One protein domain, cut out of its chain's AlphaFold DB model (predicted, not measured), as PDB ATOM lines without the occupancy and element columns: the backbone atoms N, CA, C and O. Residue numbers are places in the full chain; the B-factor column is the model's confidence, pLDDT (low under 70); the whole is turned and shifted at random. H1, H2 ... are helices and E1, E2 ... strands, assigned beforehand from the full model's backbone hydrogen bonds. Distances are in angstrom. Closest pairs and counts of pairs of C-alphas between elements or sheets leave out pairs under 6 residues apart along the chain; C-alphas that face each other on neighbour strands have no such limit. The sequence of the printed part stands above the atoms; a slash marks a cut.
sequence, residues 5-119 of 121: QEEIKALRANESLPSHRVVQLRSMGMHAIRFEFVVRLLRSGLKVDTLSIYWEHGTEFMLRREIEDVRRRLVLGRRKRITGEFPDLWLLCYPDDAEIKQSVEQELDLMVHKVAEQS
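Overview. This is residues 5 to 119 of the 121 residues of an uncharacterized protein of Betaproteobacteria bacterium RIFCSPLOWO2_02_FULL_67_26 (UniProt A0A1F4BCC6). Two long helices, H2 and H5, cover one face of a small three-stranded sheet, with no long helix over its other face. The short helix H4 continues from the end of strand E3 and packs on both long helices, H1 sits at one end of the elongated body, and little H3 packs on H2 near the sheet's E1 edge. The printed part has 115 residues, with five named helices and three named strands in the order H1 H2 E1 H3 E2 E3 H4 H5; the sheet runs E1 E2 E3, all antiparallel, and the class is mixed, helices and strands, in two layers. It is compact, with a radius of gyration of the C-alphas of 14.4 A and spans of 44 by 28 by 18 A.

Arrangement. In the sheet, E2, residues 71 to 77, is the inner strand between E1, residues 53 to 55, and E3, residues 81 to 87. N 54 and O 75 of E1 and E2 are 3.0 A apart, within hydrogen-bond range. E2 and E3 form a hairpin, with N 72 and O 86 within range at 2.8 A. H5, residues 98 to 117, lies over E3 at a height over the sheet of 9.5 A and runs along the strands, at 8 degrees to E3 on the local plane; the closest C-alphas are those of Gly 84 and Met 111, 6.1 A. H2, residues 19 to 43, is on the same face at a height of 9.4 A, over E2 and slantwise to the strands, at 37 degrees to E2 on the local plane; it is only just not over E1, on which 2 of its C-alphas fall. H2 residues 33 to 41 touch H5 residues 104 to 112, closest at the C-alphas of Phe 37 and Leu 108, 6.1 A, with a steep tilt of 41 degrees, the same way. H4, residues 88 to 93, touches H2 about perpendicular at 87 degrees, the C-alphas of Gly 29 and Leu 91 being closest at 4.3 A. H4 also touches H5, closest at the C-alphas of Trp 90 and Ile 100, 5.7 A. H3, residues 58 to 62, only just touches H2, with 3 pairs of C-alphas within 8 A, the closest those of Val 23 and Met 62, 6.0 A. H4 only grazes the sheet. H1, residues 5 to 12, is close to H4 but not clearly touching, with the C-alphas of Ile 8 and Cys 93 closest at 6.0 A, and is apart from H2. In H1, H2, H3, H4 and H5 every O i to N i+4 pair is within hydrogen-bond range.

Along the chain. H1 begins at C-alpha 5, (108.321, 93.552, 98.464). H2 spans 36.2 A from C-alpha 19, E2 18.2 A and E3 19.4 A. H5 spans 28.7 A and ends at C-alpha 117, (98.417, 75.821, 130.840).

Size, cuts and confidence. The two C-alphas farthest apart are those of Pro 18 and Ser 119, 44.1 A. The printed part has no cut and no long link. Its mean pLDDT is 89.5, and residue 119 alone is under 70.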
ATOM      1  N   GLN A   5     106.941  93.660  97.999       89.31
ATOM      2  CA  GLN A   5     108.321  93.552  98.464       89.31
ATOM      3  C   GLN A   5     109.041  94.905  98.520       89.31
ATOM      4  O   GLN A   5     109.882  95.115  99.390       89.31
ATOM      5  N   GLU A   6     108.725  95.826  97.610       89.62
ATOM      6  CA  GLU A   6     109.251  97.195  97.649       89.62
ATOM      7  C   GLU A   6     108.682  97.969  98.839       89.62
ATOM      8  O   GLU A   6     109.428  98.663  99.521       89.62
ATOM      9  N   GLU A   7     107.398  97.782  99.157       91.12
ATOM     10  CA  GLU A   7     106.776  98.397 100.336       91.12
ATOM     11  C   GLU A   7     107.410  97.905 101.643       91.12
ATOM     12  O   GLU A   7     107.685  98.706 102.529       91.12
ATOM     13  N   ILE A   8     107.690  96.604 101.761       91.62
ATOM     14  CA  ILE A   8     108.367  96.036 102.939       91.62
ATOM     15  C   ILE A   8     109.783  96.597 103.079       91.62
ATOM     16  O   ILE A   8     110.199  96.954 104.183       91.62
ATOM     17  N   LYS A   9     110.525  96.706 101.969       91.94
ATOM     18  CA  LYS A   9     111.862  97.315 101.970       91.94
ATOM     19  C   LYS A   9     111.812  98.769 102.439       91.94
ATOM     20  O   LYS A   9     112.604  99.132 103.302       91.94
ATOM     21  N   ALA A  10     110.864  99.554 101.925       91.19
ATOM     22  CA  ALA A  10     110.650 100.940 102.333       91.19
ATOM     23  C   ALA A  10     110.341 101.037 103.838       91.19
ATOM     24  O   ALA A  10     111.007 101.769 104.567       91.19
ATOM     25  N   LEU A  11     109.413 100.214 104.339       90.88
ATOM     26  CA  LEU A  11     109.061 100.167 105.761       90.88
ATOM     27  C   LEU A  11     110.262  99.820 106.655       90.88
ATOM     28  O   LEU A  11     110.466 100.466 107.680       90.88
ATOM     29  N   ARG A  12     111.091  98.843 106.263       87.75
ATOM     30  CA  ARG A  12     112.323  98.483 106.995       87.75
ATOM     31  C   ARG A  12     113.386  99.584 106.956       87.75
ATOM     32  O   ARG A  12     114.188  99.680 107.880       87.75
ATOM     33  N   ALA A  13     113.392 100.402 105.908       90.06
ATOM     34  CA  ALA A  13     114.257 101.571 105.784       90.06
ATOM     35  C   ALA A  13     113.710 102.814 106.521       90.06
ATOM     36  O   ALA A  13     114.298 103.886 106.409       90.06
ATOM     37  N   ASN A  14     112.617 102.680 107.289       85.81
ATOM     38  CA  ASN A  14     111.881 103.782 107.924       85.81
ATOM     39  C   ASN A  14     111.347 104.826 106.926       85.81
ATOM     40  O   ASN A  14     111.128 105.987 107.280       85.81
ATOM     41  N   GLU A  15     111.113 104.425 105.677       88.44
ATOM     42  CA  GLU A  15     110.477 105.278 104.682       88.44
ATOM     43  C   GLU A  15     108.956 105.301 104.883       88.44
ATOM     44  O   GLU A  15     108.312 104.302 105.219       88.44
ATOM     45  N   SER A  16     108.356 106.468 104.652       82.12
ATOM     46  CA  SER A  16     106.916 106.654 104.791       82.12
ATOM     47  C   SER A  16     106.157 106.071 103.598       82.12
ATOM     48  O   SER A  16     106.427 106.426 102.450       82.12
ATOM     49  N   LEU A  17     105.126 105.272 103.870       87.94
ATOM     50  CA  LEU A  17     104.120 104.910 102.872       87.94
ATOM     51  C   LEU A  17     102.952 105.912 102.876       87.94
ATOM     52  O   LEU A  17     102.685 106.552 103.897       87.94
ATOM     53  N   PRO A  18     102.187 106.021 101.773       90.50
ATOM     54  CA  PRO A  18     100.947 106.788 101.766       90.50
ATOM     55  C   PRO A  18      99.990 106.330 102.876       90.50
ATOM     56  O   PRO A  18      99.775 105.132 103.059       90.50
ATOM     57  N   SER A  19      99.339 107.264 103.578       89.12
ATOM     58  CA  SER A  19      98.526 106.940 104.764       89.12
ATOM     59  C   SER A  19      97.410 105.925 104.502       89.12
ATOM     60  O   SER A  19      97.153 105.060 105.332       89.12
ATOM     61  N   HIS A  20      96.755 105.991 103.336       89.25
ATOM     62  CA  HIS A  20      95.727 105.013 102.960       89.25
ATOM     63  C   HIS A  20      96.300 103.592 102.864       89.25
ATOM     64  O   HIS A  20      95.620 102.623 103.198       89.25
ATOM     65  N   ARG A  21      97.566 103.473 102.448       90.81
ATOM     66  CA  ARG A  21      98.264 102.199 102.330       90.81
ATOM     67  C   ARG A  21      98.669 101.664 103.696       90.81
ATOM     68  O   ARG A  21      98.441 100.489 103.956       90.81
ATOM     69  N   VAL A  22      99.163 102.523 104.588       90.44
ATOM     70  CA  VAL A  22      99.444 102.166 105.992       90.44
ATOM     71  C   VAL A  22      98.192 101.594 106.663       90.44
ATOM     72  O   VAL A  22      98.229 100.489 107.199       90.44
ATOM     73  N   VAL A  23      97.059 102.296 106.558       89.81
ATOM     74  CA  VAL A  23      95.768 101.852 107.117       89.81
ATOM     75  C   VAL A  23      95.342 100.501 106.535       89.81
ATOM     76  O   VAL A  23      94.953  99.598 107.279       89.81
ATOM     77  N   GLN A  24      95.447 100.337 105.214       90.75
ATOM     78  CA  GLN A  24      95.091  99.089 104.542       90.75
ATOM     79  C   GLN A  24      95.954  97.915 105.021       90.75
ATOM     80  O   GLN A  24      95.411  96.880 105.407       90.75
ATOM     81  N   LEU A  25      97.279  98.074 105.015       92.25
ATOM     82  CA  LEU A  25      98.225  97.030 105.410       92.25
ATOM     83  C   LEU A  25      98.039  96.630 106.870       92.25
ATOM     84  O   LEU A  25      97.936  95.447 107.176       92.25
ATOM     85  N   ARG A  26      97.887  97.614 107.755       92.19
ATOM     86  CA  ARG A  26      97.631  97.380 109.175       92.19
ATOM     87  C   ARG A  26      96.341  96.599 109.396       92.19
ATOM     88  O   ARG A  26      96.334  95.623 110.143       92.19
ATOM     89  N   SER A  27      95.258  96.988 108.719       91.62
ATOM     90  CA  SER A  27      93.988  96.259 108.782       91.62
ATOM     91  C   SER A  27      94.159  94.809 108.320       91.62
ATOM     92  O   SER A  27      93.667  93.896 108.986       91.62
ATOM     93  N   MET A  28      94.880  94.586 107.217       93.50
ATOM     94  CA  MET A  28      95.168  93.244 106.704       93.50
ATOM     95  C   MET A  28      95.964  92.406 107.711       93.50
ATOM     96  O   MET A  28      95.535  91.297 108.032       93.50
ATOM     97  N   GLY A  29      97.056  92.935 108.269       95.06
ATOM     98  CA  GLY A  29      97.870  92.229 109.260       95.06
ATOM     99  C   GLY A  29      97.095  91.891 110.531       95.06
ATOM    100  O   GLY A  29      97.117  90.748 110.984       95.06
ATOM    101  N   MET A  30      96.317  92.838 111.064       94.62
ATOM    102  CA  MET A  30      95.461  92.603 112.235       94.62
ATOM    103  C   MET A  30      94.453  91.468 112.011       94.62
ATOM    104  O   MET A  30      94.203  90.672 112.922       94.62
ATOM    105  N   HIS A  31      93.861  91.390 110.815       94.19
ATOM    106  CA  HIS A  31      92.928  90.318 110.465       94.19
ATOM    107  C   HIS A  31      93.649  88.984 110.290       94.19
ATOM    108  O   HIS A  31      93.184  87.977 110.823       94.19
ATOM    109  N   ALA A  32      94.782  88.979 109.591       96.38
ATOM    110  CA  ALA A  32      95.542  87.770 109.308       96.38
ATOM    111  C   ALA A  32      96.070  87.116 110.597       96.38
ATOM    112  O   ALA A  32      95.852  85.925 110.810       96.38
ATOM    113  N   ILE A  33      96.644  87.905 111.510       97.31
ATOM    114  CA  ILE A  33      97.142  87.420 112.808       97.31
ATOM    115  C   ILE A  33      95.996  86.891 113.673       97.31
ATOM    116  O   ILE A  33      96.090  85.801 114.239       97.31
ATOM    117  N   ARG A  34      94.877  87.626 113.759       95.44
ATOM    118  CA  ARG A  34      93.699  87.172 114.514       95.44
ATOM    119  C   ARG A  34      93.157  85.858 113.956       95.44
ATOM    120  O   ARG A  34      92.817  84.965 114.728       95.44
ATOM    121  N   PHE A  35      93.055  85.751 112.634       95.12
ATOM    122  CA  PHE A  35      92.592  84.540 111.968       95.12
ATOM    123  C   PHE A  35      93.515  83.358 112.261       95.12
ATOM    124  O   PHE A  35      93.039  82.294 112.654       95.12
ATOM    125  N   GLU A  36      94.829  83.550 112.144       96.38
ATOM    126  CA  GLU A  36      95.796  82.502 112.447       96.38
ATOM    127  C   GLU A  36      95.701  82.043 113.906       96.38
ATOM    128  O   GLU A  36      95.671  80.840 114.175       96.38
ATOM    129  N   PHE A  37      95.556  82.980 114.846       95.69
ATOM    130  CA  PHE A  37      95.357  82.643 116.251       95.69
ATOM    131  C   PHE A  37      94.110  81.774 116.464       95.69
ATOM    132  O   PHE A  37      94.181  80.739 117.126       95.69
ATOM    133  N   VAL A  38      92.976  82.145 115.854       94.19
ATOM    134  CA  VAL A  38      91.733  81.355 115.900       94.19
ATOM    135  C   VAL A  38      91.964  79.945 115.361       94.19
ATOM    136  O   VAL A  38      91.577  78.972 116.007       94.19
ATOM    137  N   VAL A  39      92.622  79.815 114.206       93.94
ATOM    138  CA  VAL A  39      92.919  78.510 113.599       93.94
ATOM    139  C   VAL A  39      93.771  77.649 114.532       93.94
ATOM    140  O   VAL A  39      93.469  76.467 114.706       93.94
ATOM    141  N   ARG A  40      94.806  78.217 115.161       94.81
ATOM    142  CA  ARG A  40      95.676  77.482 116.092       94.81
ATOM    143  C   ARG A  40      94.916  77.010 117.337       94.81
ATOM    144  O   ARG A  40      95.058  75.851 117.717       94.81
ATOM    145  N   LEU A  41      94.042  77.842 117.908       91.81
ATOM    146  CA  LEU A  41      93.186  77.454 119.040       91.81
ATOM    147  C   LEU A  41      92.203  76.334 118.676       91.81
ATOM    148  O   LEU A  41      92.021  75.385 119.437       91.81
ATOM    149  N   LEU A  42      91.590  76.406 117.493       90.44
ATOM    150  CA  LEU A  42      90.698  75.345 117.023       90.44
ATOM    151  C   LEU A  42      91.458  74.027 116.818       90.44
ATOM    152  O   LEU A  42      90.965  72.970 117.208       90.44
ATOM    153  N   ARG A  43      92.678  74.083 116.263       91.56
ATOM    154  CA  ARG A  43      93.557  72.910 116.103       91.56
ATOM    155  C   ARG A  43      93.992  72.308 117.435       91.56
ATOM    156  O   ARG A  43      94.141  71.095 117.516       91.56
ATOM    157  N   SER A  44      94.144  73.121 118.479       87.88
ATOM    158  CA  SER A  44      94.437  72.634 119.831       87.88
ATOM    159  C   SER A  44      93.199  72.086 120.560       87.88
ATOM    160  O   SER A  44      93.269  71.804 121.754       87.88
ATOM    161  N   GLY A  45      92.048  71.970 119.885       84.88
ATOM    162  CA  GLY A  45      90.800  71.457 120.460       84.88
ATOM    163  C   GLY A  45      90.050  72.460 121.343       84.88
ATOM    164  O   GLY A  45      89.030  72.116 121.944       84.88
ATOM    165  N   LEU A  46      90.509  73.712 121.419       82.62
ATOM    166  CA  LEU A  46      89.850  74.746 122.204       82.62
ATOM    167  C   LEU A  46      88.706  75.356 121.395       82.62
ATOM    168  O   LEU A  46      88.914  76.062 120.411       82.62
ATOM    169  N   LYS A  47      87.468  75.152 121.856       79.00
ATOM    170  CA  LYS A  47      86.328  75.927 121.354       79.00
ATOM    171  C   LYS A  47      86.520  77.382 121.754       79.00
ATOM    172  O   LYS A  47      86.613  77.664 122.949       79.00
ATOM    173  N   VAL A  48      86.539  78.292 120.789       76.31
ATOM    174  CA  VAL A  48      86.619  79.736 121.027       76.31
ATOM    175  C   VAL A  48      85.439  80.447 120.394       76.31
ATOM    176  O   VAL A  48      85.096  80.195 119.243       76.31
ATOM    177  N   ASP A  49      84.845  81.361 121.157       79.75
ATOM    178  CA  ASP A  49      83.989  82.391 120.591       79.75
ATOM    179  C   ASP A  49      84.893  83.488 120.022       79.75
ATOM    180  O   ASP A  49      85.704  84.082 120.736       79.75
ATOM    181  N   THR A  50      84.770  83.744 118.722       71.19
ATOM    182  CA  THR A  50      85.542  84.781 118.030       71.19
ATOM    183  C   THR A  50      85.368  86.170 118.647       71.19
ATOM    184  O   THR A  50      86.305  86.966 118.580       71.19
ATOM    185  N   LEU A  51      84.232  86.456 119.299       79.94
ATOM    186  CA  LEU A  51      83.993  87.722 120.004       79.94
ATOM    187  C   LEU A  51      84.881  87.886 121.243       79.94
ATOM    188  O   LEU A  51      85.158  89.007 121.661       79.94
ATOM    189  N   SER A  52      85.390  86.783 121.797       87.12
ATOM    190  CA  SER A  52      86.357  86.812 122.898       87.12
ATOM    191  C   SER A  52      87.772  87.170 122.438       87.12
ATOM    192  O   SER A  52      88.639  87.356 123.288       87.12
ATOM    193  N   ILE A  53      88.033  87.247 121.126       92.62
ATOM    194  CA  ILE A  53      89.348  87.585 120.572       92.62
ATOM    195  C   ILE A  53      89.285  88.968 119.934       92.62
ATOM    196  O   ILE A  53      88.658  89.135 118.886       92.62
ATOM    197  N   TYR A  54      89.960  89.945 120.531       92.19
ATOM    198  CA  TYR A  54      89.907  91.340 120.099       92.19
ATOM    199  C   TYR A  54      91.268  92.029 120.195       92.19
ATOM    200  O   TYR A  54      92.119  91.661 121.001       92.19
ATOM    201  N   TRP A  55      91.464  93.055 119.373       93.94
ATOM    202  CA  TRP A  55      92.608  93.954 119.483       93.94
ATOM    203  C   TRP A  55      92.290  95.056 120.486       93.94
ATOM    204  O   TRP A  55      91.296  95.770 120.336       93.94
ATOM    205  N   GLU A  56      93.120  95.207 121.510       91.06
ATOM    206  CA  GLU A  56      92.958  96.299 122.460       91.06
ATOM    207  C   GLU A  56      93.205  97.645 121.764       91.06
ATOM    208  O   GLU A  56      94.178  97.793 121.023       91.06
ATOM    209  N   HIS A  57      92.299  98.608 121.965       84.19
ATOM    210  CA  HIS A  57      92.293  99.894 121.252       84.19
ATOM    211  C   HIS A  57      92.303  99.761 119.711       84.19
ATOM    212  O   HIS A  57      92.752 100.662 119.002       84.19
ATOM    213  N   GLY A  58      91.791  98.645 119.165       76.94
ATOM    214  CA  GLY A  58      91.875  98.339 117.732       76.94
ATOM    215  C   GLY A  58      91.247  99.401 116.821       76.94
ATOM    216  O   GLY A  58      91.830  99.747 115.797       76.94
ATOM    217  N   THR A  59      90.100  99.970 117.204       75.38
ATOM    218  CA  THR A  59      89.397 100.991 116.403       75.38
ATOM    219  C   THR A  59      90.184 102.297 116.297       75.38
ATOM    220  O   THR A  59      90.317 102.848 115.208       75.38
ATOM    221  N   GLU A  60      90.746 102.777 117.410       74.75
ATOM    222  CA  GLU A  60      91.558 104.003 117.442       74.75
ATOM    223  C   GLU A  60      92.855 103.838 116.649       74.75
ATOM    224  O   GLU A  60      93.333 104.774 116.008       74.75
ATOM    225  N   PHE A  61      93.412 102.629 116.665       74.50
ATOM    226  CA  PHE A  61      94.656 102.311 115.989       74.50
ATOM    227  C   PHE A  61      94.516 102.163 114.469       74.50
ATOM    228  O   PHE A  61      95.373 102.637 113.720       74.50
ATOM    229  N   MET A  62      93.427 101.558 113.985       75.88
ATOM    230  CA  MET A  62      93.198 101.400 112.542       75.88
ATOM    231  C   MET A  62      93.143 102.742 111.798       75.88
ATOM    232  O   MET A  62      93.457 102.792 110.616       75.88
ATOM    233  N   LEU A  63      92.788 103.832 112.482       75.25
ATOM    234  CA  LEU A  63      92.665 105.164 111.885       75.25
ATOM    235  C   LEU A  63      93.965 105.986 111.915       75.25
ATOM    236  O   LEU A  63      94.008 107.081 111.347       75.25
ATOM    237  N   ARG A  64      95.032 105.478 112.548       79.88
ATOM    238  CA  ARG A  64      96.329 106.164 112.603       79.88
ATOM    239  C   ARG A  64      96.970 106.195 111.219       79.88
ATOM    240  O   ARG A  64      97.017 105.192 110.514       79.88
ATOM    241  N   ARG A  65      97.466 107.360 110.813       77.81
ATOM    242  CA  ARG A  65      98.007 107.583 109.459       77.81
ATOM    243  C   ARG A  65      99.515 107.390 109.359       77.81
ATOM    244  O   ARG A  65     100.034 107.326 108.248       77.81
ATOM    245  N   GLU A  66     100.170 107.297 110.505       81.00
ATOM    246  CA  GLU A  66     101.612 107.169 110.659       81.00
ATOM    247  C   GLU A  66     101.951 105.788 111.219       81.00
ATOM    248  O   GLU A  66     101.090 105.110 111.796       81.00
ATOM    249  N   ILE A  67     103.194 105.368 110.994       79.56
ATOM    250  CA  ILE A  67     103.771 104.182 111.621       79.56
ATOM    251  C   ILE A  67     104.145 104.592 113.038       79.56
ATOM    252  O   ILE A  67     104.876 105.563 113.227       79.56
ATOM    253  N   GLU A  68     103.620 103.883 114.026       78.75
ATOM    254  CA  GLU A  68     103.887 104.186 115.428       78.75
ATOM    255  C   GLU A  68     104.848 103.133 115.997       78.75
ATOM    256  O   GLU A  68     104.648 101.933 115.794       78.75
ATOM    257  N   ASP A  69     105.870 103.558 116.744       80.31
ATOM    258  CA  ASP A  69     106.746 102.644 117.495       80.31
ATOM    259  C   ASP A  69     106.041 102.163 118.772       80.31
ATOM    260  O   ASP A  69     106.348 102.543 119.902       80.31
ATOM    261  N   VAL A  70     104.974 101.395 118.570       83.50
ATOM    262  CA  VAL A  70     104.088 100.908 119.623       83.50
ATOM    263  C   VAL A  70     103.753  99.444 119.399       83.50
ATOM    264  O   VAL A  70     103.655  98.947 118.273       83.50
ATOM    265  N   ARG A  71     103.523  98.746 120.509       89.19
ATOM    266  CA  ARG A  71     103.058  97.361 120.512       89.19
ATOM    267  C   ARG A  71     101.544  97.312 120.632       89.19
ATOM    268  O   ARG A  71     100.937  98.018 121.437       89.19
ATOM    269  N   ARG A  72     100.927  96.446 119.838       91.75
ATOM    270  CA  ARG A  72      99.483  96.225 119.796       91.75
ATOM    271  C   ARG A  72      99.143  94.887 120.394       91.75
ATOM    272  O   ARG A  72      99.802  93.892 120.122       91.75
ATOM    273  N   ARG A  73      98.105  94.872 121.225       95.00
ATOM    274  CA  ARG A  73      97.755  93.689 122.002       95.00
ATOM    275  C   ARG A  73      96.574  92.970 121.380       95.00
ATOM    276  O   ARG A  73      95.473  93.521 121.348       95.00
ATOM    277  N   LEU A  74      96.798  91.740 120.924       96.19
ATOM    278  CA  LEU A  74      95.720  90.800 120.633       96.19
ATOM    279  C   LEU A  74      95.347  90.107 121.939       96.19
ATOM    280  O   LEU A  74      96.209  89.569 122.633       96.19
ATOM    281  N   VAL A  75      94.069  90.134 122.285       95.00
ATOM    282  CA  VAL A  75      93.559  89.663 123.568       95.00
ATOM    283  C   VAL A  75      92.594  88.513 123.349       95.00
ATOM    284  O   VAL A  75      91.683  88.633 122.537       95.00
ATOM    285  N   LEU A  76      92.747  87.443 124.126       93.19
ATOM    286  CA  LEU A  76      91.716  86.437 124.366       93.19
ATOM    287  C   LEU A  76      91.096  86.676 125.753       93.19
ATOM    288  O   LEU A  76      91.710  86.391 126.785       93.19
ATOM    289  N   GLY A  77      89.880  87.217 125.774       85.75
ATOM    290  CA  GLY A  77      89.108  87.550 126.972       85.75
ATOM    291  C   GLY A  77      88.293  86.372 127.508       85.75
ATOM    292  O   GLY A  77      87.071  86.374 127.406       85.75
ATOM    293  N   ARG A  78      88.955  85.350 128.067       78.81
ATOM    294  CA  ARG A  78      88.297  84.250 128.810       78.81
ATOM    295  C   ARG A  78      88.436  84.455 130.327       78.81
ATOM    296  O   ARG A  78      88.676  85.572 130.774       78.81
ATOM    297  N   ARG A  79      88.292  83.385 131.133       73.81
ATOM    298  CA  ARG A  79      88.435  83.410 132.610       73.81
ATOM    299  C   ARG A  79      89.704  84.127 133.082       73.81
ATOM    300  O   ARG A  79      89.660  84.842 134.075       73.81
ATOM    301  N   LYS A  80      90.818  83.937 132.374       80.88
ATOM    302  CA  LYS A  80      92.033  84.741 132.503       80.88
ATOM    303  C   LYS A  80      92.346  85.358 131.147       80.88
ATOM    304  O   LYS A  80      92.147  84.737 130.103       80.88
ATOM    305  N   ARG A  81      92.810  86.604 131.182       89.62
ATOM    306  CA  ARG A  81      93.151  87.378 129.993       89.62
ATOM    307  C   ARG A  81      94.501  86.905 129.457       89.62
ATOM    308  O   ARG A  81      95.493  86.975 130.176       89.62
ATOM    309  N   ILE A  82      94.535  86.448 128.207       93.06
ATOM    310  CA  ILE A  82      95.780  86.121 127.497       93.06
ATOM    311  C   ILE A  82      96.022  87.191 126.449       93.06
ATOM    312  O   ILE A  82      95.109  87.564 125.714       93.06
ATOM    313  N   THR A  83      97.248  87.696 126.404       95.62
ATOM    314  CA  THR A  83      97.653  88.766 125.498       95.62
ATOM    315  C   THR A  83      98.912  88.370 124.751       95.62
ATOM    316  O   THR A  83      99.830  87.827 125.369       95.62
ATOM    317  N   GLY A  84      98.945  88.677 123.459       96.88
ATOM    318  CA  GLY A  84     100.171  88.713 122.668       96.88
ATOM    319  C   GLY A  84     100.448  90.128 122.195       96.88
ATOM    320  O   GLY A  84      99.505  90.904 121.992       96.88
ATOM    321  N   GLU A  85     101.723  90.469 122.061       96.38
ATOM    322  CA  GLU A  85     102.176  91.811 121.697       96.38
ATOM    323  C   GLU A  85     102.789  91.846 120.298       96.38
ATOM    324  O   GLU A  85     103.770  91.171 120.011       96.38
ATOM    325  N   PHE A  86     102.239  92.697 119.439       96.06
ATOM    326  CA  PHE A  86     102.606  92.790 118.032       96.06
ATOM    327  C   PHE A  86     103.015  94.233 117.706       96.06
ATOM    328  O   PHE A  86     102.157  95.120 117.733       96.06
ATOM    329  N   PRO A  87     104.300  94.512 117.433       94.31
ATOM    330  CA  PRO A  87     104.748  95.792 116.888       94.31
ATOM    331  C   PRO A  87     103.948  96.211 115.648       94.31
ATOM    332  O   PRO A  87     103.606  95.362 114.825       94.31
ATOM    333  N   ASP A  88     103.694  97.511 115.469       91.25
ATOM    334  CA  ASP A  88     102.976  98.029 114.289       91.25
ATOM    335  C   ASP A  88     103.634  97.572 112.976       91.25
ATOM    336  O   ASP A  88     102.957  97.092 112.068       91.25
ATOM    337  N   LEU A  89     104.971  97.584 112.919       92.44
ATOM    338  CA  LEU A  89     105.730  97.087 111.768       92.44
ATOM    339  C   LEU A  89     105.394  95.629 111.419       92.44
ATOM    340  O   LEU A  89     105.313  95.282 110.240       92.44
ATOM    341  N   TRP A  90     105.146  94.775 112.418       95.19
ATOM    342  CA  TRP A  90     104.758  93.391 112.154       95.19
ATOM    343  C   TRP A  90     103.405  93.329 111.450       95.19
ATOM    344  O   TRP A  90     103.246  92.588 110.488       95.19
ATOM    345  N   LEU A  91     102.455  94.163 111.869       93.88
ATOM    346  CA  LEU A  91     101.131  94.247 111.252       93.88
ATOM    347  C   LEU A  91     101.206  94.763 109.809       93.88
ATOM    348  O   LEU A  91     100.428  94.336 108.963       93.88
ATOM    349  N   LEU A  92     102.142  95.665 109.514       93.38
ATOM    350  CA  LEU A  92     102.309  96.240 108.178       93.38
ATOM    351  C   LEU A  92     102.965  95.270 107.183       93.38
ATOM    352  O   LEU A  92     102.704  95.358 105.978       93.38
ATOM    353  N   CYS A  93     103.793  94.344 107.666       94.44
ATOM    354  CA  CYS A  93     104.606  93.454 106.833       94.44
ATOM    355  C   CYS A  93     104.139  91.990 106.828       94.44
ATOM    356  O   CYS A  93     104.485  91.245 105.914       94.44
ATOM    357  N   TYR A  94     103.344  91.560 107.808       94.88
ATOM    358  CA  TYR A  94     102.810  90.200 107.860       94.88
ATOM    359  C   TYR A  94     101.742  89.973 106.765       94.88
ATOM    360  O   TYR A  94     100.913  90.861 106.540       94.88
ATOM    361  N   PRO A  95     101.704  88.803 106.093       91.75
ATOM    362  CA  PRO A  95     102.577  87.626 106.244       91.75
ATOM    363  C   PRO A  95     103.776  87.594 105.278       91.75
ATOM    364  O   PRO A  95     104.458  86.576 105.179       91.75
ATOM    365  N   ASP A  96     103.983  88.663 104.514       93.38
ATOM    366  CA  ASP A  96     104.840  88.676 103.326       93.38
ATOM    367  C   ASP A  96     106.338  88.814 103.652       93.38
ATOM    368  O   ASP A  96     107.193  88.447 102.849       93.38
ATOM    369  N   ASP A  97     106.668  89.310 104.844       95.00
ATOM    370  CA  ASP A  97     108.031  89.338 105.372       95.00
ATOM    371  C   ASP A  97     108.311  88.082 106.215       95.00
ATOM    372  O   ASP A  97     107.654  87.848 107.228       95.00
ATOM    373  N   ALA A  98     109.286  87.267 105.799       94.38
ATOM    374  CA  ALA A  98     109.552  85.957 106.399       94.38
ATOM    375  C   ALA A  98     110.026  86.019 107.863       94.38
ATOM    376  O   ALA A  98     109.643  85.172 108.667       94.38
ATOM    377  N   GLU A  99     110.837  87.017 108.217       95.44
ATOM    378  CA  GLU A  99     111.365  87.184 109.576       95.44
ATOM    379  C   GLU A  99     110.253  87.652 110.525       95.44
ATOM    380  O   GLU A  99     110.068  87.113 111.620       95.44
ATOM    381  N   ILE A 100     109.446  88.612 110.068       95.81
ATOM    382  CA  ILE A 100     108.269  89.079 110.803       95.81
ATOM    383  C   ILE A 100     107.241  87.960 110.931       95.81
ATOM    384  O   ILE A 100     106.678  87.775 112.008       95.81
ATOM    385  N   LYS A 101     107.018  87.181 109.869       97.06
ATOM    386  CA  LYS A 101     106.138  86.013 109.899       97.06
ATOM    387  C   LYS A 101     106.565  85.039 110.987       97.06
ATOM    388  O   LYS A 101     105.747  84.713 111.838       97.06
ATOM    389  N   GLN A 102     107.834  84.643 111.015       97.69
ATOM    390  CA  GLN A 102     108.350  83.758 112.059       97.69
ATOM    391  C   GLN A 102     108.125  84.332 113.468       97.69
ATOM    392  O   GLN A 102     107.702  83.609 114.367       97.69
ATOM    393  N   SER A 103     108.360  85.634 113.654       97.75
ATOM    394  CA  SER A 103     108.172  86.311 114.945       97.75
ATOM    395  C   SER A 103     106.702  86.328 115.393       97.75
ATOM    396  O   SER A 103     106.392  86.046 116.549       97.75
ATOM    397  N   VAL A 104     105.780  86.597 114.463       97.69
ATOM    398  CA  VAL A 104     104.330  86.536 114.699       97.69
ATOM    399  C   VAL A 104     103.901  85.120 115.070       97.69
ATOM    400  O   VAL A 104     103.162  84.937 116.035       97.69
ATOM    401  N   GLU A 105     104.362  84.116 114.324       97.56
ATOM    402  CA  GLU A 105     104.025  82.713 114.568       97.56
ATOM    403  C   GLU A 105     104.494  82.255 115.959       97.56
ATOM    404  O   GLU A 105     103.732  81.599 116.669       97.56
ATOM    405  N   GLN A 106     105.696  82.664 116.382       98.00
ATOM    406  CA  GLN A 106     106.219  82.400 117.727       98.00
ATOM    407  C   GLN A 106     105.361  83.040 118.822       98.00
ATOM    408  O   GLN A 106     105.005  82.371 119.792       98.00
ATOM    409  N   GLU A 107     104.986  84.313 118.671       98.06
ATOM    410  CA  GLU A 107     104.129  85.000 119.645       98.06
ATOM    411  C   GLU A 107     102.755  84.317 119.755       98.06
ATOM    412  O   GLU A 107     102.236  84.108 120.854       98.06
ATOM    413  N   LEU A 108     102.184  83.893 118.624       97.44
ATOM    414  CA  LEU A 108     100.934  83.136 118.603       97.44
ATOM    415  C   LEU A 108     101.061  81.775 119.296       97.44
ATOM    416  O   LEU A 108     100.156  81.398 120.045       97.44
ATOM    417  N   ASP A 109     102.163  81.051 119.100       96.44
ATOM    418  CA  ASP A 109     102.416  79.791 119.808       96.44
ATOM    419  C   ASP A 109     102.530  79.992 121.318       96.44
ATOM    420  O   ASP A 109     101.923  79.241 122.086       96.44
ATOM    421  N   LEU A 110     103.218  81.050 121.759       96.31
ATOM    422  CA  LEU A 110     103.285  81.417 123.174       96.31
ATOM    423  C   LEU A 110     101.896  81.712 123.744       96.31
ATOM    424  O   LEU A 110     101.573  81.276 124.852       96.31
ATOM    425  N   MET A 111     101.051  82.430 122.999       95.19
ATOM    426  CA  MET A 111      99.669  82.670 123.412       95.19
ATOM    427  C   MET A 111      98.891  81.360 123.552       95.19
ATOM    428  O   MET A 111      98.245  81.162 124.577       95.19
ATOM    429  N   VAL A 112      98.954  80.465 122.562       93.69
ATOM    430  CA  VAL A 112      98.249  79.169 122.591       93.69
ATOM    431  C   VAL A 112      98.727  78.310 123.761       93.69
ATOM    432  O   VAL A 112      97.896  77.740 124.472       93.69
ATOM    433  N   HIS A 113     100.037  78.272 124.018       92.94
ATOM    434  CA  HIS A 113     100.609  77.544 125.148       92.94
ATOM    435  C   HIS A 113     100.058  78.045 126.488       92.94
ATOM    436  O   HIS A 113      99.558  77.250 127.283       92.94
ATOM    437  N   LYS A 114     100.005  79.371 126.683       92.62
ATOM    438  CA  LYS A 114      99.388  79.988 127.871       92.62
ATOM    439  C   LYS A 114      97.914  79.606 128.038       92.62
ATOM    440  O   LYS A 114      97.436  79.519 129.168       92.62
ATOM    441  N   VAL A 115      97.161  79.385 126.951       89.44
ATOM    442  CA  VAL A 115      95.770  78.899 127.065       89.44
ATOM    443  C   VAL A 115      95.733  77.453 127.555       89.44
ATOM    444  O   VAL A 115      94.890  77.109 128.387       89.44
ATOM    445  N   ALA A 116      96.630  76.608 127.044       85.06
ATOM    446  CA  ALA A 116      96.707  75.204 127.424       85.06
ATOM    447  C   ALA A 116      97.060  75.041 128.911       85.06
ATOM    448  O   ALA A 116      96.360  74.315 129.613       85.06
ATOM    449  N   GLU A 117      98.043  75.794 129.414       85.62
ATOM    450  CA  GLU A 117      98.417  75.821 130.840       85.62
ATOM    451  C   GLU A 117      97.238  76.182 131.756       85.62
ATOM    452  O   GLU A 117      97.109  75.660 132.857       85.62
ATOM    453  N   GLN A 118      96.342  77.059 131.297       78.62
ATOM    454  CA  GLN A 118      95.162  77.480 132.061       78.62
ATOM    455  C   GLN A 118      93.985  76.505 131.977       78.62
ATOM    456  O   GLN A 118      92.997  76.676 132.694       78.62
ATOM    457  N   SER A 119      94.050  75.538 131.062       66.50
ATOM    458  CA  SER A 119      92.994  74.547 130.841       66.50
ATOM    459  C   SER A 119      93.223  73.261 131.645       66.50
ATOM    460  O   SER A 119      92.338  72.405 131.666       66.50
TER     461      SER A 119